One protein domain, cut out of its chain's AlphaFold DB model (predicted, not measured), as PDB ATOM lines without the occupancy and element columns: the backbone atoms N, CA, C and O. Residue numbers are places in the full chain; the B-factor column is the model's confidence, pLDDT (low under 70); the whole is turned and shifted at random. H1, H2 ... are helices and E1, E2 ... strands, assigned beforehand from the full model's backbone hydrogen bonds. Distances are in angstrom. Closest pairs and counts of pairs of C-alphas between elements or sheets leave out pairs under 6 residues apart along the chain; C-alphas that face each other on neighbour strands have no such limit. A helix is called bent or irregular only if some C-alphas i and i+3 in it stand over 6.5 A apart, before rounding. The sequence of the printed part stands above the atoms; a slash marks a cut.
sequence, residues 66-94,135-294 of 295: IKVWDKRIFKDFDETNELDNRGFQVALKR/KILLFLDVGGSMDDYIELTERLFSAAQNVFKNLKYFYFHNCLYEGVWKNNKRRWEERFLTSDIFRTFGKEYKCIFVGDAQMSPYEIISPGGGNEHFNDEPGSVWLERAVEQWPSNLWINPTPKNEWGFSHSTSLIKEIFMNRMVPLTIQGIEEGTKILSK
ATOM      1  N   ILE A  66     -62.513   9.120   8.997       40.00
ATOM      2  CA  ILE A  66     -61.675   9.160   7.782       40.00
ATOM      3  C   ILE A  66     -61.758  10.524   7.078       40.00
ATOM      4  O   ILE A  66     -60.773  11.026   6.542       40.00
ATOM      5  N   LYS A  67     -62.938  11.162   7.101       38.41
ATOM      6  CA  LYS A  67     -63.154  12.469   6.461       38.41
ATOM      7  C   LYS A  67     -62.669  13.632   7.330       38.41
ATOM      8  O   LYS A  67     -62.561  14.741   6.811       38.41
ATOM      9  N   VAL A  68     -62.421  13.400   8.622       43.22
ATOM     10  CA  VAL A  68     -62.051  14.432   9.599       43.22
ATOM     11  C   VAL A  68     -60.538  14.667   9.605       43.22
ATOM     12  O   VAL A  68     -60.154  15.826   9.474       43.22
ATOM     13  N   TRP A  69     -59.707  13.616   9.603       42.06
ATOM     14  CA  TRP A  69     -58.234  13.731   9.550       42.06
ATOM     15  C   TRP A  69     -57.760  14.570   8.351       42.06
ATOM     16  O   TRP A  69     -57.148  15.624   8.505       42.06
ATOM     17  N   ASP A  70     -58.165  14.189   7.135       38.91
ATOM     18  CA  ASP A  70     -57.752  14.892   5.911       38.91
ATOM     19  C   ASP A  70     -58.441  16.257   5.702       38.91
ATOM     20  O   ASP A  70     -58.057  17.004   4.800       38.91
ATOM     21  N   LYS A  71     -59.502  16.585   6.458       39.84
ATOM     22  CA  LYS A  71     -60.099  17.938   6.458       39.84
ATOM     23  C   LYS A  71     -59.472  18.853   7.510       39.84
ATOM     24  O   LYS A  71     -59.572  20.064   7.353       39.84
ATOM     25  N   ARG A  72     -58.845  18.306   8.556       44.16
ATOM     26  CA  ARG A  72     -58.183  19.080   9.620       44.16
ATOM     27  C   ARG A  72     -56.759  19.504   9.272       44.16
ATOM     28  O   ARG A  72     -56.283  20.470   9.846       44.16
ATOM     29  N   ILE A  73     -56.139  18.886   8.262       36.66
ATOM     30  CA  ILE A  73     -54.845  19.331   7.704       36.66
ATOM     31  C   ILE A  73     -54.931  20.747   7.074       36.66
ATOM     32  O   ILE A  73     -53.903  21.363   6.825       36.66
ATOM     33  N   PHE A  74     -56.132  21.316   6.882       34.72
ATOM     34  CA  PHE A  74     -56.324  22.667   6.328       34.72
ATOM     35  C   PHE A  74     -57.429  23.465   7.032       34.72
ATOM     36  O   PHE A  74     -58.348  23.976   6.387       34.72
ATOM     37  N   LYS A  75     -57.373  23.576   8.360       32.75
ATOM     38  CA  LYS A  75     -58.158  24.599   9.053       32.75
ATOM     39  C   LYS A  75     -57.240  25.383   9.980       32.75
ATOM     40  O   LYS A  75     -56.694  24.800  10.911       32.75
ATOM     41  N   ASP A  76     -57.066  26.667   9.671       31.66
ATOM     42  CA  ASP A  76     -56.358  27.623  10.518       31.66
ATOM     43  C   ASP A  76     -56.846  27.487  11.968       31.66
ATOM     44  O   ASP A  76     -58.046  27.353  12.234       31.66
ATOM     45  N   PHE A  77     -55.873  27.384  12.869       36.84
ATOM     46  CA  PHE A  77     -56.033  26.921  14.240       36.84
ATOM     47  C   PHE A  77     -56.757  27.955  15.115       36.84
ATOM     48  O   PHE A  77     -56.440  29.138  15.077       36.84
ATOM     49  N   ASP A  78     -57.694  27.481  15.941       31.97
ATOM     50  CA  ASP A  78     -58.275  28.237  17.058       31.97
ATOM     51  C   ASP A  78     -57.271  28.271  18.228       31.97
ATOM     52  O   ASP A  78     -56.835  27.224  18.719       31.97
ATOM     53  N   GLU A  79     -56.930  29.474  18.699       35.16
ATOM     54  CA  GLU A  79     -55.868  29.797  19.677       35.16
ATOM     55  C   GLU A  79     -56.092  29.252  21.111       35.16
ATOM     56  O   GLU A  79     -55.321  29.536  22.025       35.16
ATOM     57  N   THR A  80     -57.119  28.434  21.360       36.44
ATOM     58  CA  THR A  80     -57.466  27.937  22.711       36.44
ATOM     59  C   THR A  80     -56.952  26.527  23.037       36.44
ATOM     60  O   THR A  80     -56.975  26.132  24.202       36.44
ATOM     61  N   ASN A  81     -56.418  25.782  22.060       43.50
ATOM     62  CA  ASN A  81     -55.919  24.402  22.241       43.50
ATOM     63  C   ASN A  81     -54.389  24.279  22.438       43.50
ATOM     64  O   ASN A  81     -53.854  23.172  22.529       43.50
ATOM     65  N   GLU A  82     -53.653  25.392  22.512       42.25
ATOM     66  CA  GLU A  82     -52.180  25.381  22.522       42.25
ATOM     67  C   GLU A  82     -51.549  24.798  23.801       42.25
ATOM     68  O   GLU A  82     -50.432  24.267  23.764       42.25
ATOM     69  N   LEU A  83     -52.255  24.864  24.936       40.72
ATOM     70  CA  LEU A  83     -51.707  24.479  26.242       40.72
ATOM     71  C   LEU A  83     -51.426  22.969  26.363       40.72
ATOM     72  O   LEU A  83     -50.446  22.599  27.009       40.72
ATOM     73  N   ASP A  84     -52.202  22.104  25.695       59.62
ATOM     74  CA  ASP A  84     -51.996  20.644  25.745       59.62
ATOM     75  C   ASP A  84     -50.907  20.165  24.760       59.62
ATOM     76  O   ASP A  84     -50.089  19.296  25.068       59.62
ATOM     77  N   ASN A  85     -50.799  20.807  23.592       72.56
ATOM     78  CA  ASN A  85     -49.793  20.471  22.575       72.56
ATOM     79  C   ASN A  85     -48.360  20.815  23.043       72.56
ATOM     80  O   ASN A  85     -47.396  20.085  22.786       72.56
ATOM     81  N   ARG A  86     -48.205  21.901  23.814       79.88
ATOM     82  CA  ARG A  86     -46.906  22.327  24.355       79.88
ATOM     83  C   ARG A  86     -46.266  21.266  25.254       79.88
ATOM     84  O   ARG A  86     -45.043  21.116  25.224       79.88
ATOM     85  N   GLY A  87     -47.065  20.504  26.003       83.44
ATOM     86  CA  GLY A  87     -46.584  19.400  26.836       83.44
ATOM     87  C   GLY A  87     -45.883  18.320  26.011       83.44
ATOM     88  O   GLY A  87     -44.729  17.976  26.282       83.44
ATOM     89  N   PHE A  88     -46.530  17.855  24.937       86.75
ATOM     90  CA  PHE A  88     -45.932  16.894  24.008       86.75
ATOM     91  C   PHE A  88     -44.689  17.451  23.318       86.75
ATOM     92  O   PHE A  88     -43.677  16.755  23.230       86.75
ATOM     93  N   GLN A  89     -44.708  18.715  22.889       87.19
ATOM     94  CA  GLN A  89     -43.533  19.337  22.278       87.19
ATOM     95  C   GLN A  89     -42.337  19.367  23.230       87.19
ATOM     96  O   GLN A  89     -41.217  19.056  22.828       87.19
ATOM     97  N   VAL A  90     -42.547  19.737  24.496       88.62
ATOM     98  CA  VAL A  90     -41.481  19.766  25.508       88.62
ATOM     99  C   VAL A  90     -40.935  18.361  25.766       88.62
ATOM    100  O   VAL A  90     -39.714  18.192  25.802       88.62
ATOM    101  N   ALA A  91     -41.808  17.356  25.870       87.12
ATOM    102  CA  ALA A  91     -41.394  15.966  26.040       87.12
ATOM    103  C   ALA A  91     -40.563  15.474  24.837       87.12
ATOM    104  O   ALA A  91     -39.440  14.998  25.013       87.12
ATOM    105  N   LEU A  92     -41.045  15.682  23.606       89.38
ATOM    106  CA  LEU A  92     -40.358  15.280  22.373       89.38
ATOM    107  C   LEU A  92     -39.045  16.040  22.141       89.38
ATOM    108  O   LEU A  92     -38.092  15.473  21.606       89.38
ATOM    109  N   LYS A  93     -38.939  17.301  22.587       87.81
ATOM    110  CA  LYS A  93     -37.706  18.105  22.484       87.81
ATOM    111  C   LYS A  93     -36.504  17.461  23.176       87.81
ATOM    112  O   LYS A  93     -35.377  17.833  22.841       87.81
ATOM    113  N   ARG A  94     -36.717  16.516  24.100       85.75
ATOM    114  CA  ARG A  94     -35.647  15.743  24.750       85.75
ATOM    115  C   ARG A  94     -34.945  14.764  23.809       85.75
ATOM    116  O   ARG A  94     -33.796  14.432  24.059       85.75
ATOM    117  N   LYS A 135     -33.517  11.645  12.945       92.62
ATOM    118  CA  LYS A 135     -34.410  11.121  11.916       92.62
ATOM    119  C   LYS A 135     -35.492  10.282  12.589       92.62
ATOM    120  O   LYS A 135     -35.172   9.311  13.273       92.62
ATOM    121  N   ILE A 136     -36.753  10.669  12.418       94.38
ATOM    122  CA  ILE A 136     -37.906   9.968  12.992       94.38
ATOM    123  C   ILE A 136     -38.727   9.338  11.872       94.38
ATOM    124  O   ILE A 136     -39.020   9.990  10.864       94.38
ATOM    125  N   LEU A 137     -39.115   8.085  12.080       95.38
ATOM    126  CA  LEU A 137     -40.107   7.378  11.284       95.38
ATOM    127  C   LEU A 137     -41.334   7.117  12.162       95.38
ATOM    128  O   LEU A 137     -41.218   6.467  13.195       95.38
ATOM    129  N   LEU A 138     -42.484   7.666  11.784       94.56
ATOM    130  CA  LEU A 138     -43.713   7.636  12.572       94.56
ATOM    131  C   LEU A 138     -44.807   6.854  11.842       94.56
ATOM    132  O   LEU A 138     -45.259   7.261  10.776       94.56
ATOM    133  N   PHE A 139     -45.256   5.756  12.429       93.75
ATOM    134  CA  PHE A 139     -46.382   4.971  11.947       93.75
ATOM    135  C   PHE A 139     -47.611   5.270  12.797       93.75
ATOM    136  O   PHE A 139     -47.545   5.203  14.024       93.75
ATOM    137  N   LEU A 140     -48.722   5.603  12.153       89.06
ATOM    138  CA  LEU A 140     -49.966   5.992  12.808       89.06
ATOM    139  C   LEU A 140     -51.078   5.022  12.418       89.06
ATOM    140  O   LEU A 140     -51.375   4.870  11.233       89.06
ATOM    141  N   ASP A 141     -51.683   4.381  13.407       87.88
ATOM    142  CA  ASP A 141     -52.824   3.506  13.188       87.88
ATOM    143  C   ASP A 141     -54.074   4.336  12.886       87.88
ATOM    144  O   ASP A 141     -54.414   5.283  13.602       87.88
ATOM    145  N   VAL A 142     -54.753   3.976  11.804       75.50
ATOM    146  CA  VAL A 142     -56.014   4.565  11.368       75.50
ATOM    147  C   VAL A 142     -57.050   3.452  11.247       75.50
ATOM    148  O   VAL A 142     -57.541   3.136  10.163       75.50
ATOM    149  N   GLY A 143     -57.353   2.840  12.389       69.06
ATOM    150  CA  GLY A 143     -58.410   1.851  12.559       69.06
ATOM    151  C   GLY A 143     -59.650   2.397  13.245       69.06
ATOM    152  O   GLY A 143     -59.630   3.444  13.884       69.06
ATOM    153  N   GLY A 144     -60.763   1.674  13.132       68.00
ATOM    154  CA  GLY A 144     -62.022   2.112  13.736       68.00
ATOM    155  C   GLY A 144     -61.964   2.228  15.266       68.00
ATOM    156  O   GLY A 144     -62.710   3.022  15.832       68.00
ATOM    157  N   SER A 145     -61.127   1.440  15.941       75.50
ATOM    158  CA  SER A 145     -60.914   1.515  17.395       75.50
ATOM    159  C   SER A 145     -60.101   2.746  17.818       75.50
ATOM    160  O   SER A 145     -60.250   3.223  18.939       75.50
ATOM    161  N   MET A 146     -59.355   3.352  16.888       80.62
ATOM    162  CA  MET A 146     -58.616   4.595  17.111       80.62
ATOM    163  C   MET A 146     -59.500   5.849  17.088       80.62
ATOM    164  O   MET A 146     -59.007   6.926  17.421       80.62
ATOM    165  N   ASP A 147     -60.787   5.741  16.730       76.88
ATOM    166  CA  ASP A 147     -61.706   6.884  16.598       76.88
ATOM    167  C   ASP A 147     -61.780   7.747  17.867       76.88
ATOM    168  O   ASP A 147     -61.750   8.978  17.774       76.88
ATOM    169  N   ASP A 148     -61.796   7.114  19.041       79.94
ATOM    170  CA  ASP A 148     -61.845   7.796  20.341       79.94
ATOM    171  C   ASP A 148     -60.517   8.500  20.691       79.94
ATOM    172  O   ASP A 148     -60.468   9.375  21.556       79.94
ATOM    173  N   TYR A 149     -59.437   8.166  19.981       83.12
ATOM    174  CA  TYR A 149     -58.075   8.649  20.225       83.12
ATOM    175  C   TYR A 149     -57.523   9.533  19.102       83.12
ATOM    176  O   TYR A 149     -56.357   9.941  19.151       83.12
ATOM    177  N   ILE A 150     -58.344   9.863  18.099       80.44
ATOM    178  CA  ILE A 150     -57.945  10.685  16.949       80.44
ATOM    179  C   ILE A 150     -57.382  12.027  17.397       80.44
ATOM    180  O   ILE A 150     -56.285  12.388  16.986       80.44
ATOM    181  N   GLU A 151     -58.094  12.750  18.260       80.69
ATOM    182  CA  GLU A 151     -57.681  14.092  18.677       80.69
ATOM    183  C   GLU A 151     -56.343  14.069  19.426       80.69
ATOM    184  O   GLU A 151     -55.469  14.903  19.190       80.69
ATOM    185  N   LEU A 152     -56.146  13.076  20.291       83.94
ATOM    186  CA  LEU A 152     -54.909  12.919  21.049       83.94
ATOM    187  C   LEU A 152     -53.729  12.546  20.136       83.94
ATOM    188  O   LEU A 152     -52.625  13.078  20.278       83.94
ATOM    189  N   THR A 153     -53.975  11.677  19.154       85.75
ATOM    190  CA  THR A 153     -52.987  11.280  18.143       85.75
ATOM    191  C   THR A 153     -52.633  12.449  17.217       85.75
ATOM    192  O   THR A 153     -51.457  12.659  16.918       85.75
ATOM    193  N   GLU A 154     -53.615  13.269  16.825       84.19
ATOM    194  CA  GLU A 154     -53.420  14.510  16.058       84.19
ATOM    195  C   GLU A 154     -52.544  15.512  16.828       84.19
ATOM    196  O   GLU A 154     -51.618  16.093  16.253       84.19
ATOM    197  N   ARG A 155     -52.774  15.682  18.139       85.56
ATOM    198  CA  ARG A 155     -51.947  16.548  18.999       85.56
ATOM    199  C   ARG A 155     -50.495  16.073  19.045       85.56
ATOM    200  O   ARG A 155     -49.589  16.880  18.834       85.56
ATOM    201  N   LEU A 156     -50.256  14.773  19.247       88.56
ATOM    202  CA  LEU A 156     -48.903  14.202  19.206       88.56
ATOM    203  C   LEU A 156     -48.244  14.416  17.837       88.56
ATOM    204  O   LEU A 156     -47.069  14.781  17.768       88.56
ATOM    205  N   PHE A 157     -48.986  14.197  16.752       89.00
ATOM    206  CA  PHE A 157     -48.480  14.368  15.395       89.00
ATOM    207  C   PHE A 157     -48.075  15.820  15.116       89.00
ATOM    208  O   PHE A 157     -46.963  16.069  14.645       89.00
ATOM    209  N   SER A 158     -48.932  16.779  15.480       86.31
ATOM    210  CA  SER A 158     -48.643  18.214  15.390       86.31
ATOM    211  C   SER A 158     -47.399  18.588  16.206       86.31
ATOM    212  O   SER A 158     -46.499  19.268  15.705       86.31
ATOM    213  N   ALA A 159     -47.284  18.082  17.440       87.81
ATOM    214  CA  ALA A 159     -46.093  18.271  18.264       87.81
ATOM    215  C   ALA A 159     -44.829  17.727  17.579       87.81
ATOM    216  O   ALA A 159     -43.801  18.404  17.543       87.81
ATOM    217  N   ALA A 160     -44.898  16.515  17.023       88.38
ATOM    218  CA  ALA A 160     -43.776  15.861  16.361       88.38
ATOM    219  C   ALA A 160     -43.322  16.613  15.102       88.38
ATOM    220  O   ALA A 160     -42.118  16.801  14.926       88.38
ATOM    221  N   GLN A 161     -44.253  17.087  14.268       87.12
ATOM    222  CA  GLN A 161     -43.930  17.897  13.086       87.12
ATOM    223  C   GLN A 161     -43.209  19.195  13.457       87.12
ATOM    224  O   GLN A 161     -42.225  19.556  12.816       87.12
ATOM    225  N   ASN A 162     -43.647  19.856  14.528       86.06
ATOM    226  CA  ASN A 162     -43.026  21.096  14.989       86.06
ATOM    227  C   ASN A 162     -41.640  20.877  15.623       86.06
ATOM    228  O   ASN A 162     -40.798  21.775  15.615       86.06
ATOM    229  N   VAL A 163     -41.382  19.704  16.208       87.56
ATOM    230  CA  VAL A 163     -40.120  19.413  16.914       87.56
ATOM    231  C   VAL A 163     -39.052  18.808  15.995       87.56
ATOM    232  O   VAL A 163     -37.854  19.051  16.196       87.56
ATOM    233  N   PHE A 164     -39.449  18.006  15.005       86.81
ATOM    234  CA  PHE A 164     -38.532  17.215  14.188       86.81
ATOM    235  C   PHE A 164     -38.527  17.663  12.725       86.81
ATOM    236  O   PHE A 164     -39.471  17.415  11.983       86.81
ATOM    237  N   LYS A 165     -37.394  18.223  12.275       85.19
ATOM    238  CA  LYS A 165     -37.165  18.588  10.865       85.19
ATOM    239  C   LYS A 165     -37.188  17.361   9.941       85.19
ATOM    240  O   LYS A 165     -37.778  17.398   8.867       85.19
ATOM    241  N   ASN A 166     -36.575  16.253  10.371       89.19
ATOM    242  CA  ASN A 166     -36.509  15.000   9.610       89.19
ATOM    243  C   ASN A 166     -37.547  13.982  10.104       89.19
ATOM    244  O   ASN A 166     -37.192  12.909  10.594       89.19
ATOM    245  N   LEU A 167     -38.830  14.320   9.972       91.31
ATOM    246  CA  LEU A 167     -39.946  13.422  10.266       91.31
ATOM    247  C   LEU A 167     -40.505  12.820   8.972       91.31
ATOM    248  O   LEU A 167     -40.916  13.539   8.058       91.31
ATOM    249  N   LYS A 168     -40.538  11.490   8.891       93.38
ATOM    250  CA  LYS A 168     -41.293  10.747   7.876       93.38
ATOM    251  C   LYS A 168     -42.424  10.018   8.576       93.38
ATOM    252  O   LYS A 168     -42.201   9.450   9.638       93.38
ATOM    253  N   TYR A 169     -43.616  10.051   7.998       91.00
ATOM    254  CA  TYR A 169     -44.779   9.406   8.584       91.00
ATOM    255  C   TYR A 169     -45.538   8.566   7.562       91.00
ATOM    256  O   TYR A 169     -45.499   8.856   6.360       91.00
ATOM    257  N   PHE A 170     -46.208   7.538   8.069       89.50
ATOM    258  CA  PHE A 170     -47.023   6.592   7.320       89.50
ATOM    259  C   PHE A 170     -48.218   6.164   8.172       89.50
ATOM    260  O   PHE A 170     -48.123   6.088   9.395       89.50
ATOM    261  N   TYR A 171     -49.331   5.864   7.522       86.06
ATOM    262  CA  TYR A 171     -50.517   5.306   8.148       86.06
ATOM    263  C   TYR A 171     -50.599   3.806   7.884       86.06
ATOM    264  O   TYR A 171     -50.255   3.347   6.792       86.06
ATOM    265  N   PHE A 172     -51.076   3.067   8.875       86.00
ATOM    266  CA  PHE A 172     -51.384   1.642   8.785       86.00
ATOM    267  C   PHE A 172     -52.734   1.368   9.463       86.00
ATOM    268  O   PHE A 172     -53.342   2.286  10.008       86.00
ATOM    269  N   HIS A 173     -53.232   0.134   9.393       81.62
ATOM    270  CA  HIS A 173     -54.490  -0.258  10.033       81.62
ATOM    271  C   HIS A 173     -54.263  -1.528  10.842       81.62
ATOM    272  O   HIS A 173     -53.928  -2.566  10.265       81.62
ATOM    273  N   ASN A 174     -54.439  -1.425  12.160       78.62
ATOM    274  CA  ASN A 174     -54.211  -2.451  13.179       78.62
ATOM    275  C   ASN A 174     -52.753  -2.927  13.282       78.62
ATOM    276  O   ASN A 174     -52.118  -2.770  14.321       78.62
ATOM    277  N   CYS A 175     -52.195  -3.504  12.217       82.12
ATOM    278  CA  CYS A 175     -50.851  -4.074  12.189       82.12
ATOM    279  C   CYS A 175     -50.080  -3.638  10.935       82.12
ATOM    280  O   CYS A 175     -50.662  -3.246   9.921       82.12
ATOM    281  N   LEU A 176     -48.748  -3.692  11.011       81.94
ATOM    282  CA  LEU A 176     -47.899  -3.476   9.848       81.94
ATOM    283  C   LEU A 176     -47.967  -4.724   8.961       81.94
ATOM    284  O   LEU A 176     -47.703  -5.828   9.428       81.94
ATOM    285  N   TYR A 177     -48.308  -4.543   7.690       82.56
ATOM    286  CA  TYR A 177     -48.363  -5.617   6.697       82.56
ATOM    287  C   TYR A 177     -47.536  -5.233   5.467       82.56
ATOM    288  O   TYR A 177     -46.535  -4.526   5.574       82.56
ATOM    289  N   GLU A 178     -47.969  -5.657   4.281       79.62
ATOM    290  CA  GLU A 178     -47.289  -5.449   3.004       79.62
ATOM    291  C   GLU A 178     -47.303  -3.991   2.535       79.62
ATOM    292  O   GLU A 178     -46.409  -3.575   1.794       79.62
ATOM    293  N   GLY A 179     -48.295  -3.208   2.965       81.62
ATOM    294  CA  GLY A 179     -48.495  -1.845   2.496       81.62
ATOM    295  C   GLY A 179     -48.919  -0.869   3.583       81.62
ATOM    296  O   GLY A 179     -49.739  -1.179   4.445       81.62
ATOM    297  N   VAL A 180     -48.396   0.347   3.477       84.12
ATOM    298  CA  VAL A 180     -48.795   1.521   4.261       84.12
ATOM    299  C   VAL A 180     -49.125   2.673   3.316       84.12
ATOM    300  O   VAL A 180     -48.791   2.634   2.133       84.12
ATOM    301  N   TRP A 181     -49.769   3.728   3.803       82.00
ATOM    302  CA  TRP A 181     -50.145   4.869   2.960       82.00
ATOM    303  C   TRP A 181     -49.747   6.197   3.590       82.00
ATOM    304  O   TRP A 181     -49.539   6.307   4.793       82.00
ATOM    305  N   LYS A 182     -49.632   7.236   2.762       77.69
ATOM    306  CA  LYS A 182     -49.432   8.618   3.236       77.69
ATOM    307  C   LYS A 182     -50.700   9.451   3.227       77.69
ATOM    308  O   LYS A 182     -50.755  10.474   3.895       77.69
ATOM    309  N   ASN A 183     -51.694   9.032   2.455       71.75
ATOM    310  CA  ASN A 183     -52.941   9.754   2.289       71.75
ATOM    311  C   ASN A 183     -54.101   8.787   2.494       71.75
ATOM    312  O   ASN A 183     -54.232   7.801   1.768       71.75
ATOM    313  N   ASN A 184     -54.934   9.058   3.495       61.69
ATOM    314  CA  ASN A 184     -55.990   8.137   3.883       61.69
ATOM    315  C   ASN A 184     -57.137   8.102   2.856       61.69
ATOM    316  O   ASN A 184     -57.691   7.036   2.588       61.69
ATOM    317  N   LYS A 185     -57.439   9.229   2.189       60.22
ATOM    318  CA  LYS A 185     -58.390   9.270   1.055       60.22
ATOM    319  C   LYS A 185     -57.973   8.372  -0.105       60.22
ATOM    320  O   LYS A 185     -58.839   7.825  -0.780       60.22
ATOM    321  N   ARG A 186     -56.666   8.232  -0.335       57.53
ATOM    322  CA  ARG A 186     -56.090   7.449  -1.438       57.53
ATOM    323  C   ARG A 186     -55.503   6.121  -0.970       57.53
ATOM    324  O   ARG A 186     -54.670   5.554  -1.664       57.53
ATOM    325  N   ARG A 187     -55.957   5.579   0.167       57.41
ATOM    326  CA  ARG A 187     -55.404   4.341   0.755       57.41
ATOM    327  C   ARG A 187     -55.360   3.130  -0.189       57.41
ATOM    328  O   ARG A 187     -54.591   2.206   0.054       57.41
ATOM    329  N   TRP A 188     -56.203   3.107  -1.224       57.09
ATOM    330  CA  TRP A 188     -56.249   2.043  -2.235       57.09
ATOM    331  C   TRP A 188     -55.446   2.368  -3.504       57.09
ATOM    332  O   TRP A 188     -55.112   1.457  -4.250       57.09
ATOM    333  N   GLU A 189     -55.126   3.642  -3.739       58.78
ATOM    334  CA  GLU A 189     -54.455   4.141  -4.949       58.78
ATOM    335  C   GLU A 189     -52.962   4.436  -4.705       58.78
ATOM    336  O   GLU A 189     -52.137   4.217  -5.584       58.78
ATOM    337  N   GLU A 190     -52.598   4.898  -3.503       66.38
ATOM    338  CA  GLU A 190     -51.238   5.302  -3.115       66.38
ATOM    339  C   GLU A 190     -50.728   4.452  -1.938       66.38
ATOM    340  O   GLU A 190     -50.528   4.939  -0.818       66.38
ATOM    341  N   ARG A 191     -50.534   3.153  -2.192       76.69
ATOM    342  CA  ARG A 191     -49.894   2.231  -1.242       76.69
ATOM    343  C   ARG A 191     -48.386   2.204  -1.463       76.69
ATOM    344  O   ARG A 191     -47.914   1.959  -2.568       76.69
ATOM    345  N   PHE A 192     -47.640   2.431  -0.393       83.25
ATOM    346  CA  PHE A 192     -46.201   2.221  -0.323       83.25
ATOM    347  C   PHE A 192     -45.945   0.828   0.228       83.25
ATOM    348  O   PHE A 192     -46.504   0.473   1.266       83.25
ATOM    349  N   LEU A 193     -45.090   0.053  -0.436       89.00
ATOM    350  CA  LEU A 193     -44.718  -1.262   0.064       89.00
ATOM    351  C   LEU A 193     -43.866  -1.108   1.324       89.00
ATOM    352  O   LEU A 193     -42.871  -0.380   1.336       89.00
ATOM    353  N   THR A 194     -44.205  -1.836   2.380       87.62
ATOM    354  CA  THR A 194     -43.421  -1.837   3.623       87.62
ATOM    355  C   THR A 194     -41.983  -2.299   3.368       87.62
ATOM    356  O   THR A 194     -41.039  -1.793   3.974       87.62
ATOM    357  N   SER A 195     -41.779  -3.184   2.389       87.69
ATOM    358  CA  SER A 195     -40.443  -3.605   1.955       87.69
ATOM    359  C   SER A 195     -39.616  -2.464   1.341       87.69
ATOM    360  O   SER A 195     -38.408  -2.400   1.579       87.69
ATOM    361  N   ASP A 196     -40.235  -1.525   0.614       89.38
ATOM    362  CA  ASP A 196     -39.555  -0.319   0.120       89.38
ATOM    363  C   ASP A 196     -39.142   0.593   1.273       89.38
ATOM    364  O   ASP A 196     -38.060   1.179   1.253       89.38
ATOM    365  N   ILE A 197     -39.980   0.689   2.302       91.62
ATOM    366  CA  ILE A 197     -39.709   1.492   3.496       91.62
ATOM    367  C   ILE A 197     -38.514   0.922   4.261       91.62
ATOM    368  O   ILE A 197     -37.617   1.688   4.617       91.62
ATOM    369  N   PHE A 198     -38.441  -0.400   4.438       91.88
ATOM    370  CA  PHE A 198     -37.274  -1.051   5.045       91.88
ATOM    371  C   PHE A 198     -35.983  -0.802   4.255       91.88
ATOM    372  O   PHE A 198     -34.936  -0.580   4.857       91.88
ATOM    373  N   ARG A 199     -36.042  -0.776   2.916       90.88
ATOM    374  CA  ARG A 199     -34.877  -0.450   2.074       90.88
ATOM    375  C   ARG A 199     -34.494   1.030   2.117       90.88
ATOM    376  O   ARG A 199     -33.315   1.359   2.043       90.88
ATOM    377  N   THR A 200     -35.482   1.917   2.206       92.56
ATOM    378  CA  THR A 200     -35.287   3.371   2.113       92.56
ATOM    379  C   THR A 200     -34.786   3.972   3.424       92.56
ATOM    380  O   THR A 200     -33.964   4.889   3.407       92.56
ATOM    381  N   PHE A 201     -35.281   3.487   4.566       93.56
ATOM    382  CA  PHE A 201     -34.965   4.043   5.881       93.56
ATOM    383  C   PHE A 201     -34.062   3.094   6.668       93.56
ATOM    384  O   PHE A 201     -34.494   2.038   7.139       93.56
ATOM    385  N   GLY A 202     -32.799   3.490   6.819       91.81
ATOM    386  CA  GLY A 202     -31.785   2.714   7.525       91.81
ATOM    387  C   GLY A 202     -31.949   2.699   9.049       91.81
ATOM    388  O   GLY A 202     -32.863   3.300   9.622       91.81
ATOM    389  N   LYS A 203     -31.011   2.016   9.714       93.19
ATOM    390  CA  LYS A 203     -30.995   1.798  11.172       93.19
ATOM    391  C   LYS A 203     -30.818   3.081  11.991       93.19
ATOM    392  O   LYS A 203     -31.000   3.061  13.205       93.19
ATOM    393  N   GLU A 204     -30.437   4.190  11.359       90.44
ATOM    394  CA  GLU A 204     -30.280   5.483  12.025       90.44
ATOM    395  C   GLU A 204     -31.617   6.165  12.356       90.44
ATOM    396  O   GLU A 204     -31.646   7.109  13.150       90.44
ATOM    397  N   TYR A 205     -32.716   5.716  11.737       94.31
ATOM    398  CA  TYR A 205     -34.053   6.208  12.041       94.31
ATOM    399  C   TYR A 205     -34.522   5.676  13.393       94.31
ATOM    400  O   TYR A 205     -34.398   4.489  13.693       94.31
ATOM    401  N   LYS A 206     -35.118   6.557  14.200       94.81
ATOM    402  CA  LYS A 206     -35.888   6.134  15.370       94.81
ATOM    403  C   LYS A 206     -37.333   5.918  14.953       94.81
ATOM    404  O   LYS A 206     -37.972   6.844  14.447       94.81
ATOM    405  N   CYS A 207     -37.823   4.705  15.153       95.81
ATOM    406  CA  CYS A 207     -39.142   4.289  14.716       95.81
ATOM    407  C   CYS A 207     -40.157   4.396  15.856       95.81
ATOM    408  O   CYS A 207     -39.929   3.901  16.957       95.81
ATOM    409  N   ILE A 208     -41.286   5.045  15.603       96.31
ATOM    410  CA  ILE A 208     -42.362   5.232  16.573       96.31
ATOM    411  C   ILE A 208     -43.650   4.737  15.933       96.31
ATOM    412  O   ILE A 208     -44.027   5.218  14.871       96.31
ATOM    413  N   PHE A 209     -44.325   3.803  16.585       96.00
ATOM    414  CA  PHE A 209     -45.665   3.358  16.220       96.00
ATOM    415  C   PHE A 209     -46.663   3.960  17.201       96.00
ATOM    416  O   PHE A 209     -46.390   3.999  18.399       96.00
ATOM    417  N   VAL A 210     -47.803   4.436  16.713       94.06
ATOM    418  CA  VAL A 210     -48.896   4.951  17.542       94.06
ATOM    419  C   VAL A 210     -50.163   4.202  17.176       94.06
ATOM    420  O   VAL A 210     -50.620   4.302  16.041       94.06
ATOM    421  N   GLY A 211     -50.717   3.458  18.127       90.88
ATOM    422  CA  GLY A 211     -51.915   2.649  17.920       90.88
ATOM    423  C   GLY A 211     -52.379   1.996  19.216       90.88
ATOM    424  O   GLY A 211     -51.577   1.755  20.122       90.88
ATOM    425  N   ASP A 212     -53.671   1.711  19.316       87.81
ATOM    426  CA  ASP A 212     -54.286   1.074  20.490       87.81
ATOM    427  C   ASP A 212     -53.857  -0.393  20.680       87.81
ATOM    428  O   ASP A 212     -54.032  -0.965  21.763       87.81
ATOM    429  N   ALA A 213     -53.234  -0.986  19.654       86.69
ATOM    430  CA  ALA A 213     -52.858  -2.395  19.598       86.69
ATOM    431  C   ALA A 213     -54.053  -3.338  19.842       86.69
ATOM    432  O   ALA A 213     -53.867  -4.485  20.262       86.69
ATOM    433  N   GLN A 214     -55.278  -2.860  19.615       82.12
ATOM    434  CA  GLN A 214     -56.502  -3.627  19.767       82.12
ATOM    435  C   GLN A 214     -56.910  -4.184  18.411       82.12
ATOM    436  O   GLN A 214     -57.436  -3.491  17.550       82.12
ATOM    437  N   MET A 215     -56.676  -5.477  18.231       80.81
ATOM    438  CA  MET A 215     -57.037  -6.185  17.010       80.81
ATOM    439  C   MET A 215     -57.338  -7.644  17.326       80.81
ATOM    440  O   MET A 215     -57.103  -8.124  18.438       80.81
ATOM    441  N   SER A 216     -57.848  -8.376  16.340       76.75
ATOM    442  CA  SER A 216     -57.948  -9.827  16.466       76.75
ATOM    443  C   SER A 216     -56.540 -10.420  16.635       76.75
ATOM    444  O   SER A 216     -55.686 -10.152  15.800       76.75
ATOM    445  N   PRO A 217     -56.245 -11.264  17.639       77.31
ATOM    446  CA  PRO A 217     -54.916 -11.877  17.764       77.31
ATOM    447  C   PRO A 217     -54.479 -12.675  16.525       77.31
ATOM    448  O   PRO A 217     -53.288 -12.798  16.244       77.31
ATOM    449  N   TYR A 218     -55.443 -13.169  15.743       72.94
ATOM    450  CA  TYR A 218     -55.187 -13.848  14.475       72.94
ATOM    451  C   TYR A 218     -54.551 -12.931  13.419       72.94
ATOM    452  O   TYR A 218     -53.770 -13.425  12.614       72.94
ATOM    453  N   GLU A 219     -54.808 -11.618  13.460       73.19
ATOM    454  CA  GLU A 219     -54.146 -10.616  12.603       73.19
ATOM    455  C   GLU A 219     -52.627 -10.565  12.839       73.19
ATOM    456  O   GLU A 219     -51.849 -10.283  11.929       73.19
ATOM    457  N   ILE A 220     -52.195 -10.901  14.056       73.50
ATOM    458  CA  ILE A 220     -50.784 -10.907  14.443       73.50
ATOM    459  C   ILE A 220     -50.156 -12.272  14.149       73.50
ATOM    460  O   ILE A 220     -49.088 -12.332  13.551       73.50
ATOM    461  N   ILE A 221     -50.810 -13.362  14.559       73.56
ATOM    462  CA  ILE A 221     -50.180 -14.691  14.641       73.56
ATOM    463  C   ILE A 221     -50.362 -15.523  13.360       73.56
ATOM    464  O   ILE A 221     -49.549 -16.400  13.076       73.56
ATOM    465  N   SER A 222     -51.434 -15.308  12.592       63.53
ATOM    466  CA  SER A 222     -51.818 -16.217  11.502       63.53
ATOM    467  C   SER A 222     -51.666 -15.592  10.108       63.53
ATOM    468  O   SER A 222     -52.102 -14.456   9.901       63.53
ATOM    469  N   PRO A 223     -51.137 -16.339   9.115       61.06
ATOM    470  CA  PRO A 223     -51.253 -15.965   7.705       61.06
ATOM    471  C   PRO A 223     -52.732 -15.845   7.312       61.06
ATOM    472  O   PRO A 223     -53.570 -16.618   7.782       61.06
ATOM    473  N   GLY A 224     -53.074 -14.863   6.478       58.88
ATOM    474  CA  GLY A 224     -54.459 -14.573   6.098       58.88
ATOM    475  C   GLY A 224     -55.334 -13.989   7.215       58.88
ATOM    476  O   GLY A 224     -56.544 -13.880   7.033       58.88
ATOM    477  N   GLY A 225     -54.755 -13.620   8.365       55.78
ATOM    478  CA  GLY A 225     -55.483 -13.022   9.486       55.78
ATOM    479  C   GLY A 225     -55.919 -11.572   9.260       55.78
ATOM    480  O   GLY A 225     -56.791 -11.096   9.979       55.78
ATOM    481  N   GLY A 226     -55.339 -10.880   8.273       55.88
ATOM    482  CA  GLY A 226     -55.637  -9.485   7.953       55.88
ATOM    483  C   GLY A 226     -57.091  -9.261   7.521       55.88
ATOM    484  O   GLY A 226     -57.610  -9.946   6.645       55.88
ATOM    485  N   ASN A 227     -57.747  -8.244   8.087       51.53
ATOM    486  CA  ASN A 227     -59.146  -7.922   7.764       51.53
ATOM    487  C   ASN A 227     -59.356  -7.374   6.337       51.53
ATOM    488  O   ASN A 227     -60.486  -7.365   5.850       51.53
ATOM    489  N   GLU A 228     -58.302  -6.878   5.675       48.97
ATOM    490  CA  GLU A 228     -58.416  -6.165   4.391       48.97
ATOM    491  C   GLU A 228     -57.938  -6.958   3.164       48.97
ATOM    492  O   GLU A 228     -58.318  -6.617   2.045       48.97
ATOM    493  N   HIS A 229     -57.110  -7.989   3.344       49.28
ATOM    494  CA  HIS A 229     -56.600  -8.859   2.279       49.28
ATOM    495  C   HIS A 229     -56.069 -10.167   2.876       49.28
ATOM    496  O   HIS A 229     -55.811 -10.255   4.074       49.28
ATOM    497  N   PHE A 230     -55.942 -11.201   2.041       53.50
ATOM    498  CA  PHE A 230     -55.234 -12.411   2.438       53.50
ATOM    499  C   PHE A 230     -53.738 -12.093   2.454       53.50
ATOM    500  O   PHE A 230     -53.161 -11.863   1.397       53.50
ATOM    501  N   ASN A 231     -53.148 -12.038   3.644       61.16
ATOM    502  CA  ASN A 231     -51.723 -11.769   3.803       61.16
ATOM    503  C   ASN A 231     -50.955 -13.086   3.728       61.16
ATOM    504  O   ASN A 231     -51.276 -14.016   4.476       61.16
ATOM    505  N   ASP A 232     -49.925 -13.151   2.890       65.69
ATOM    506  CA  ASP A 232     -49.083 -14.347   2.784       65.69
ATOM    507  C   ASP A 232     -48.246 -14.570   4.059       65.69
ATOM    508  O   ASP A 232     -47.936 -15.707   4.420       65.69
ATOM    509  N   GLU A 233     -47.940 -13.491   4.791       75.00
ATOM    510  CA  GLU A 233     -47.174 -13.518   6.041       75.00
ATOM    511  C   GLU A 233     -47.975 -12.963   7.238       75.00
ATOM    512  O   GLU A 233     -48.735 -12.000   7.082       75.00
ATOM    513  N   PRO A 234     -47.800 -13.524   8.454       80.81
ATOM    514  CA  PRO A 234     -48.397 -12.986   9.678       80.81
ATOM    515  C   PRO A 234     -47.929 -11.559   9.991       80.81
ATOM    516  O   PRO A 234     -46.784 -11.194   9.717       80.81
ATOM    517  N   GLY A 235     -48.777 -10.768  10.655       82.50
ATOM    518  CA  GLY A 235     -48.416  -9.418  11.096       82.50
ATOM    519  C   GLY A 235     -47.221  -9.384  12.060       82.50
ATOM    520  O   GLY A 235     -46.422  -8.448  12.012       82.50
ATOM    521  N   SER A 236     -47.035 -10.423  12.885       86.94
ATOM    522  CA  SER A 236     -45.878 -10.530  13.785       86.94
ATOM    523  C   SER A 236     -44.554 -10.480  13.026       86.94
ATOM    524  O   SER A 236     -43.653  -9.762  13.440       86.94
ATOM    525  N   VAL A 237     -44.467 -11.143  11.870       89.06
ATOM    526  CA  VAL A 237     -43.252 -11.189  11.043       89.06
ATOM    527  C   VAL A 237     -42.878  -9.794  10.543       89.06
ATOM    528  O   VAL A 237     -41.709  -9.410  10.560       89.06
ATOM    529  N   TRP A 238     -43.861  -8.997  10.123       90.69
ATOM    530  CA  TRP A 238     -43.629  -7.624   9.674       90.69
ATOM    531  C   TRP A 238     -43.180  -6.704  10.808       90.69
ATOM    532  O   TRP A 238     -42.278  -5.885  10.616       90.69
ATOM    533  N   LEU A 239     -43.778  -6.845  11.990       92.12
ATOM    534  CA  LEU A 239     -43.389  -6.071  13.166       92.12
ATOM    535  C   LEU A 239     -42.009  -6.478  13.694       92.12
ATOM    536  O   LEU A 239     -41.211  -5.605  14.018       92.12
ATOM    537  N   GLU A 240     -41.688  -7.771  13.718       92.88
ATOM    538  CA  GLU A 240     -40.361  -8.282  14.079       92.88
ATOM    539  C   GLU A 240     -39.287  -7.743  13.127       92.88
ATOM    540  O   GLU A 240     -38.276  -7.205  13.580       92.88
ATOM    541  N   ARG A 241     -39.546  -7.761  11.810       93.62
ATOM    542  CA  ARG A 241     -38.666  -7.130  10.811       93.62
ATOM    543  C   ARG A 241     -38.493  -5.636  11.056       93.62
ATOM    544  O   ARG A 241     -37.383  -5.125  10.934       93.62
ATOM    545  N   ALA A 242     -39.561  -4.924  11.414       94.00
ATOM    546  CA  ALA A 242     -39.479  -3.501  11.735       94.00
ATOM    547  C   ALA A 242     -38.627  -3.242  12.990       94.00
ATOM    548  O   ALA A 242     -37.818  -2.314  13.012       94.00
ATOM    549  N   VAL A 243     -38.778  -4.074  14.022       94.19
ATOM    550  CA  VAL A 243     -37.997  -4.003  15.263       94.19
ATOM    551  C   VAL A 243     -36.516  -4.306  15.010       94.19
ATOM    552  O   VAL A 243     -35.656  -3.618  15.567       94.19
ATOM    553  N   GLU A 244     -36.207  -5.274  14.147       93.94
ATOM    554  CA  GLU A 244     -34.837  -5.612  13.740       93.94
ATOM    555  C   GLU A 244     -34.200  -4.515  12.866       93.94
ATOM    556  O   GLU A 244     -33.036  -4.141  13.062       93.94
ATOM    557  N   GLN A 245     -34.970  -3.962  11.924       94.88
ATOM    558  CA  GLN A 245     -34.523  -2.890  11.036       94.88
ATOM    559  C   GLN A 245     -34.294  -1.576  11.789       94.88
ATOM    560  O   GLN A 245     -33.346  -0.853  11.483       94.88
ATOM    561  N   TRP A 246     -35.115  -1.265  12.795       95.00
ATOM    562  CA  TRP A 246     -34.981  -0.052  13.603       95.00
ATOM    563  C   TRP A 246     -34.808  -0.402  15.085       95.00
ATOM    564  O   TRP A 246     -35.776  -0.378  15.848       95.00
ATOM    565  N   PRO A 247     -33.564  -0.653  15.546       93.06
ATOM    566  CA  PRO A 247     -33.289  -1.019  16.937       93.06
ATOM    567  C   PRO A 247     -33.742   0.033  17.953       93.06
ATOM    568  O   PRO A 247     -34.059  -0.304  19.091       93.06
ATOM    569  N   SER A 248     -33.786   1.312  17.559       94.62
ATOM    570  CA  SER A 248     -34.446   2.380  18.316       94.62
ATOM    571  C   SER A 248     -35.923   2.453  17.922       94.62
ATOM    572  O   SER A 248     -36.298   3.273  17.086       94.62
ATOM    573  N   ASN A 249     -36.752   1.605  18.531       96.06
ATOM    574  CA  ASN A 249     -38.197   1.564  18.307       96.06
ATOM    575  C   ASN A 249     -39.008   1.802  19.592       96.06
ATOM    576  O   ASN A 249     -38.511   1.600  20.704       96.06
ATOM    577  N   LEU A 250     -40.249   2.256  19.419       96.88
ATOM    578  CA  LEU A 250     -41.206   2.522  20.490       96.88
ATOM    579  C   LEU A 250     -42.637   2.333  19.977       96.88
ATOM    580  O   LEU A 250     -42.970   2.837  18.905       96.88
ATOM    581  N   TRP A 251     -43.490   1.691  20.774       96.88
ATOM    582  CA  TRP A 251     -44.938   1.707  20.582       96.88
ATOM    583  C   TRP A 251     -45.593   2.664  21.582       96.88
ATOM    584  O   TRP A 251     -45.355   2.585  22.787       96.88
ATOM    585  N   ILE A 252     -46.427   3.578  21.105       95.62
ATOM    586  CA  ILE A 252     -47.200   4.501  21.929       95.62
ATOM    587  C   ILE A 252     -48.662   4.086  21.840       95.62
ATOM    588  O   ILE A 252     -49.256   4.107  20.764       95.62
ATOM    589  N   ASN A 253     -49.236   3.710  22.976       94.38
ATOM    590  CA  ASN A 253     -50.603   3.221  23.042       94.38
ATOM    591  C   ASN A 253     -51.521   4.271  23.696       94.38
ATOM    592  O   ASN A 253     -51.267   4.658  24.840       94.38
ATOM    593  N   PRO A 254     -52.566   4.761  23.003       89.69
ATOM    594  CA  PRO A 254     -53.496   5.735  23.558       89.69
ATOM    595  C   PRO A 254     -54.475   5.163  24.585       89.69
ATOM    596  O   PRO A 254     -55.037   5.926  25.369       89.69
ATOM    597  N   THR A 255     -54.643   3.841  24.631       88.19
ATOM    598  CA  THR A 255     -55.470   3.200  25.652       88.19
ATOM    599  C   THR A 255     -54.820   3.332  27.035       88.19
ATOM    600  O   THR A 255     -53.587   3.252  27.159       88.19
ATOM    601  N   PRO A 256     -55.615   3.521  28.104       85.81
ATOM    602  CA  PRO A 256     -55.106   3.573  29.469       85.81
ATOM    603  C   PRO A 256     -54.282   2.329  29.842       85.81
ATOM    604  O   PRO A 256     -54.666   1.193  29.577       85.81
ATOM    605  N   LYS A 257     -53.134   2.528  30.504       85.19
ATOM    606  CA  LYS A 257     -52.164   1.452  30.802       85.19
ATOM    607  C   LYS A 257     -52.738   0.304  31.646       85.19
ATOM    608  O   LYS A 257     -52.283  -0.830  31.535       85.19
ATOM    609  N   ASN A 258     -53.727   0.595  32.487       85.56
ATOM    610  CA  ASN A 258     -54.472  -0.388  33.279       85.56
ATOM    611  C   ASN A 258     -55.312  -1.341  32.414       85.56
ATOM    612  O   ASN A 258     -55.616  -2.441  32.863       85.56
ATOM    613  N   GLU A 259     -55.663  -0.948  31.190       84.69
ATOM    614  CA  GLU A 259     -56.501  -1.747  30.294       84.69
ATOM    615  C   GLU A 259     -55.696  -2.693  29.397       84.69
ATOM    616  O   GLU A 259     -56.236  -3.660  28.863       84.69
ATOM    617  N   TRP A 260     -54.380  -2.481  29.281       88.12
ATOM    618  CA  TRP A 260     -53.515  -3.270  28.399       88.12
ATOM    619  C   TRP A 260     -53.504  -4.765  28.733       88.12
ATOM    620  O   TRP A 260     -53.270  -5.588  27.854       88.12
ATOM    621  N   GLY A 261     -53.761  -5.123  29.996       82.06
ATOM    622  CA  GLY A 261     -53.805  -6.514  30.449       82.06
ATOM    623  C   GLY A 261     -55.046  -7.288  29.994       82.06
ATOM    624  O   GLY A 261     -55.039  -8.513  30.050       82.06
ATOM    625  N   PHE A 262     -56.102  -6.605  29.539       82.50
ATOM    626  CA  PHE A 262     -57.339  -7.261  29.098       82.50
ATOM    627  C   PHE A 262     -57.304  -7.690  27.630       82.50
ATOM    628  O   PHE A 262     -58.122  -8.506  27.208       82.50
ATOM    629  N   SER A 263     -56.362  -7.160  26.847       83.44
ATOM    630  CA  SER A 263     -56.243  -7.430  25.418       83.44
ATOM    631  C   SER A 263     -55.041  -8.328  25.126       83.44
ATOM    632  O   SER A 263     -53.884  -7.976  25.378       83.44
ATOM    633  N   HIS A 264     -55.314  -9.503  24.550       84.88
ATOM    634  CA  HIS A 264     -54.260 -10.433  24.151       84.88
ATOM    635  C   HIS A 264     -53.373  -9.843  23.045       84.88
ATOM    636  O   HIS A 264     -52.151  -9.952  23.127       84.88
ATOM    637  N   SER A 265     -53.954  -9.135  22.067       87.06
ATOM    638  CA  SER A 265     -53.187  -8.477  21.002       87.06
ATOM    639  C   SER A 265     -52.243  -7.409  21.552       87.06
ATOM    640  O   SER A 265     -51.086  -7.344  21.150       87.06
ATOM    641  N   THR A 266     -52.686  -6.628  22.539       89.50
ATOM    642  CA  THR A 266     -51.851  -5.607  23.185       89.50
ATOM    643  C   THR A 266     -50.657  -6.233  23.908       89.50
ATOM    644  O   THR A 266     -49.559  -5.674  23.887       89.50
ATOM    645  N   SER A 267     -50.842  -7.415  24.501       89.31
ATOM    646  CA  SER A 267     -49.755  -8.168  25.137       89.31
ATOM    647  C   SER A 267     -48.733  -8.676  24.113       89.31
ATOM    648  O   SER A 267     -47.536  -8.507  24.332       89.31
ATOM    649  N   LEU A 268     -49.194  -9.202  22.972       89.94
ATOM    650  CA  LEU A 268     -48.326  -9.646  21.874       89.94
ATOM    651  C   LEU A 268     -47.505  -8.493  21.290       89.94
ATOM    652  O   LEU A 268     -46.291  -8.605  21.153       89.94
ATOM    653  N   ILE A 269     -48.139  -7.351  21.001       92.75
ATOM    654  CA  ILE A 269     -47.432  -6.163  20.497       92.75
ATOM    655  C   ILE A 269     -46.374  -5.698  21.500       92.75
ATOM    656  O   ILE A 269     -45.240  -5.407  21.124       92.75
ATOM    657  N   LYS A 270     -46.710  -5.673  22.794       93.06
ATOM    658  CA  LYS A 270     -45.754  -5.314  23.845       93.06
ATOM    659  C   LYS A 270     -44.551  -6.259  23.877       93.06
ATOM    660  O   LYS A 270     -43.436  -5.788  24.101       93.06
ATOM    661  N   GLU A 271     -44.767  -7.555  23.671       93.06
ATOM    662  CA  GLU A 271     -43.706  -8.562  23.609       93.06
ATOM    663  C   GLU A 271     -42.810  -8.371  22.380       93.06
ATOM    664  O   GLU A 271     -41.593  -8.267  22.539       93.06
ATOM    665  N   ILE A 272     -43.399  -8.204  21.190       93.69
ATOM    666  CA  ILE A 272     -42.670  -7.961  19.933       93.69
ATOM    667  C   ILE A 272     -41.789  -6.706  20.043       93.69
ATOM    668  O   ILE A 272     -40.629  -6.705  19.638       93.69
ATOM    669  N   PHE A 273     -42.298  -5.646  20.675       94.75
ATOM    670  CA  PHE A 273     -41.545  -4.417  20.935       94.75
ATOM    671  C   PHE A 273     -40.635  -4.502  22.173       94.75
ATOM    672  O   PHE A 273     -40.170  -3.476  22.672       94.75
ATOM    673  N   MET A 274     -40.356  -5.697  22.704       93.88
ATOM    674  CA  MET A 274     -39.460  -5.924  23.847       93.88
ATOM    675  C   MET A 274     -39.809  -5.063  25.073       93.88
ATOM    676  O   MET A 274     -38.940  -4.471  25.717       93.88
ATOM    677  N   ASN A 275     -41.100  -4.957  25.392       93.25
ATOM    678  CA  ASN A 275     -41.659  -4.108  26.448       93.25
ATOM    679  C   ASN A 275     -41.441  -2.594  26.264       93.25
ATOM    680  O   ASN A 275     -41.658  -1.825  27.202       93.25
ATOM    681  N   ARG A 276     -41.086  -2.133  25.059       95.00
ATOM    682  CA  ARG A 276     -40.974  -0.707  24.710       95.00
ATOM    683  C   ARG A 276     -42.321  -0.153  24.261       95.00
ATOM    684  O   ARG A 276     -42.468   0.341  23.145       95.00
ATOM    685  N   MET A 277     -43.306  -0.249  25.151       96.00
ATOM    686  CA  MET A 277     -44.638   0.312  24.954       96.00
ATOM    687  C   MET A 277     -44.975   1.300  26.070       96.00
ATOM    688  O   MET A 277     -44.917   0.950  27.250       96.00
ATOM    689  N   VAL A 278     -45.338   2.528  25.699       94.69
ATOM    690  CA  VAL A 278     -45.641   3.628  26.628       94.69
ATOM    691  C   VAL A 278     -47.043   4.188  26.375       94.69
ATOM    692  O   VAL A 278     -47.527   4.119  25.246       94.69
ATOM    693  N   PRO A 279     -47.733   4.715  27.401       93.38
ATOM    694  CA  PRO A 279     -49.040   5.327  27.202       93.38
ATOM    695  C   PRO A 279     -48.917   6.664  26.463       93.38
ATOM    696  O   PRO A 279     -47.908   7.363  26.602       93.38
ATOM    697  N   LEU A 280     -49.954   7.057  25.721       90.75
ATOM    698  CA  LEU A 280     -50.036   8.373  25.075       90.75
ATOM    699  C   LEU A 280     -50.354   9.471  26.102       90.75
ATOM    700  O   LEU A 280     -51.424  10.067  26.122       90.75
ATOM    701  N   THR A 281     -49.407   9.732  26.993       89.38
ATOM    702  CA  THR A 281     -49.462  10.809  27.987       89.38
ATOM    703  C   THR A 281     -48.133  11.545  27.990       89.38
ATOM    704  O   THR A 281     -47.125  10.998  27.550       89.38
ATOM    705  N   ILE A 282     -48.081  12.767  28.520       87.88
ATOM    706  CA  ILE A 282     -46.824  13.532  28.597       87.88
ATOM    707  C   ILE A 282     -45.726  12.707  29.289       87.88
ATOM    708  O   ILE A 282     -44.616  12.595  28.772       87.88
ATOM    709  N   GLN A 283     -46.053  12.055  30.409       86.56
ATOM    710  CA  GLN A 283     -45.120  11.191  31.138       86.56
ATOM    711  C   GLN A 283     -44.692   9.966  30.316       86.56
ATOM    712  O   GLN A 283     -43.510   9.627  30.300       86.56
ATOM    713  N   GLY A 284     -45.627   9.332  29.600       89.44
ATOM    714  CA  GLY A 284     -45.323   8.201  28.723       89.44
ATOM    715  C   GLY A 284     -44.428   8.590  27.547       89.44
ATOM    716  O   GLY A 284     -43.477   7.877  27.238       89.44
ATOM    717  N   ILE A 285     -44.641   9.765  26.950       91.31
ATOM    718  CA  ILE A 285     -43.752  10.300  25.911       91.31
ATOM    719  C   ILE A 285     -42.369  10.604  26.488       91.31
ATOM    720  O   ILE A 285     -41.368  10.256  25.868       91.31
ATOM    721  N   GLU A 286     -42.275  11.193  27.682       89.06
ATOM    722  CA  GLU A 286     -40.984  11.401  28.342       89.06
ATOM    723  C   GLU A 286     -40.242  10.080  28.605       89.06
ATOM    724  O   GLU A 286     -39.034  10.000  28.371       89.06
ATOM    725  N   GLU A 287     -40.934   9.033  29.053       91.06
ATOM    726  CA  GLU A 287     -40.366   7.687  29.195       91.06
ATOM    727  C   GLU A 287     -39.893   7.141  27.840       91.06
ATOM    728  O   GLU A 287     -38.736   6.737  27.697       91.06
ATOM    729  N   GLY A 288     -40.745   7.234  26.817       93.00
ATOM    730  CA  GLY A 288     -40.438   6.831  25.450       93.00
ATOM    731  C   GLY A 288     -39.206   7.536  24.888       93.00
ATOM    732  O   GLY A 288     -38.340   6.898  24.292       93.00
ATOM    733  N   THR A 289     -39.052   8.838  25.153       91.56
ATOM    734  CA  THR A 289     -37.862   9.589  24.728       91.56
ATOM    735  C   THR A 289     -36.582   9.055  25.365       91.56
ATOM    736  O   THR A 289     -35.549   8.977  24.697       91.56
ATOM    737  N   LYS A 290     -36.631   8.626  26.633       91.19
ATOM    738  CA  LYS A 290     -35.476   8.031  27.320       91.19
ATOM    739  C   LYS A 290     -35.126   6.672  26.728       91.19
ATOM    740  O   LYS A 290     -33.944   6.394  26.553       91.19
ATOM    741  N   ILE A 291     -36.129   5.854  26.398       92.56
ATOM    742  CA  ILE A 291     -35.940   4.557  25.728       92.56
ATOM    743  C   ILE A 291     -35.251   4.773  24.380       92.56
ATOM    744  O   ILE A 291     -34.202   4.194  24.121       92.56
ATOM    745  N   LEU A 292     -35.791   5.679  23.567       91.19
ATOM    746  CA  LEU A 292     -35.280   5.991  22.236       91.19
ATOM    747  C   LEU A 292     -33.912   6.691  22.254       91.19
ATOM    748  O   LEU A 292     -33.210   6.653  21.250       91.19
ATOM    749  N   SER A 293     -33.511   7.341  23.347       85.62
ATOM    750  CA  SER A 293     -32.199   8.004  23.452       85.62
ATOM    751  C   SER A 293     -31.051   7.049  23.782       85.62
ATOM    752  O   SER A 293     -29.893   7.401  23.554       85.62
ATOM    753  N   LYS A 294     -31.341   5.861  24.324       75.62
ATOM    754  CA  LYS A 294     -30.314   4.857  24.628       75.62
ATOM    755  C   LYS A 294     -29.799   4.244  23.319       75.62
ATOM    756  O   LYS A 294     -30.596   3.927  22.439       75.62
TER     757      LYS A 294
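Overview. This is residues 66 to 94 and 135 to 294 of the 295 residues of a protein of Alphaproteobacteria bacterium (UniProt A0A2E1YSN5). A strongly twisted sheet of five parallel strands forms the middle of three layers, with helices H3 and H8 over one face and H7 over the other. H2 packs on H3 and H8, the small hairpin E3 and E4 lies beside edge strand E2, and residues 74 to 80, between H1 and H2, stick out. The printed part has 189 residues, with eight named helices and seven named strands in the order H1 H2 E1 H3 E2 E3 E4 H4 E5 H5 H6 E6 H7 E7 H8; the class is mixed, helices and strands. The large sheet's order is E2, E1, E5, E6, E7; the whole is compact, with a radius of gyration of the C-alphas of 15.8 A, and spans 47 by 36 by 35 A.

Along the chain. The large sheet holds E2, residues 166 to 172, and E1, residues 135 to 141, each 20.0 A long, E5, 206 to 210, E6, 249 to 253, and E7, 277 to 279. E3 is 179 to 181 and E4 191 to 193. The helices are H1, 66 to 72, from C-alpha 66 at (-61.675, 9.160, 7.782); H2, 82 to 94, 19.3 A; H3, 144 to 163, 28.1 A; H4, 194 to 200; H5, 217 to 221; H6, 235 to 245, 15.4 A; H7, 264 to 272; and H8, 282 to 293, 16.5 A, ending at C-alpha 293 at (-32.199, 8.004, 23.452). H3 is irregular: C-alphas 148 and 151 are 7.7 A apart, with a kink of 65 degrees near residue 151.

Arrangement. Across E2 and E1, N 138 and O 168 are 2.8 A apart; across E1 and E5, N 139 and O 208, 2.8 A; across E5 and E6, N 252 and O 209, 2.7 A; across E6 and E7, N 278 and O 251, 2.9 A. Strand-helix-strand units, two parallel neighbour strands joined through helices, are E1, H3, E2; E5, H5 H6, E6; and E6, H7, E7, each with a right-handed crossover. H3 and H8 run along the strands at heights over the sheet of 8.4 A and 8.1 A. H6 only grazes the sheet, with residues 242 to 245. H2 touches H8 (closest C-alphas Ala 91 and Glu 286, 5.1 A) at a shallow tilt of 21 degrees, and touches residues 155 to 163 of H3 (Gln 89 and Ala 159, 4.9 A). H5 touches H6 (Ile 220 and Gly 235, 4.4 A) and H7 (Pro 217 and Ser 265, 5.0 A). H4 and H6 are close but not clearly touching (Phe 198 and Gln 245, 6.8 A). H1 and H3 are near each other, with 7 pairs of C-alphas within 10 A. In the antiparallel hairpin E3 and E4, N 192 and O 180 are 2.8 A apart. Every O i to N i+4 pair is within hydrogen-bond range in H4, H5, H6, H7 and H8; the counts are 6 of 9 in H2, 12 of 16 in H3 and 1 of 3 in H1, where 2 of 4 O i to N i+3 pairs are.

Size, cuts and confidence. The two C-alphas farthest apart, those of Glu 79 and Asp 232, are 47.8 A apart. Residues 95 to 134 are not printed, and C-alphas 94 and 135 are 13.7 A apart across this cut. Of the links that are printed whole, H5 to H6 is long. Mean pLDDT of the printed part is 79.7; it is under 70 at residues 66 to 84, 143 to 144, 184 to 190 and 222 to 232.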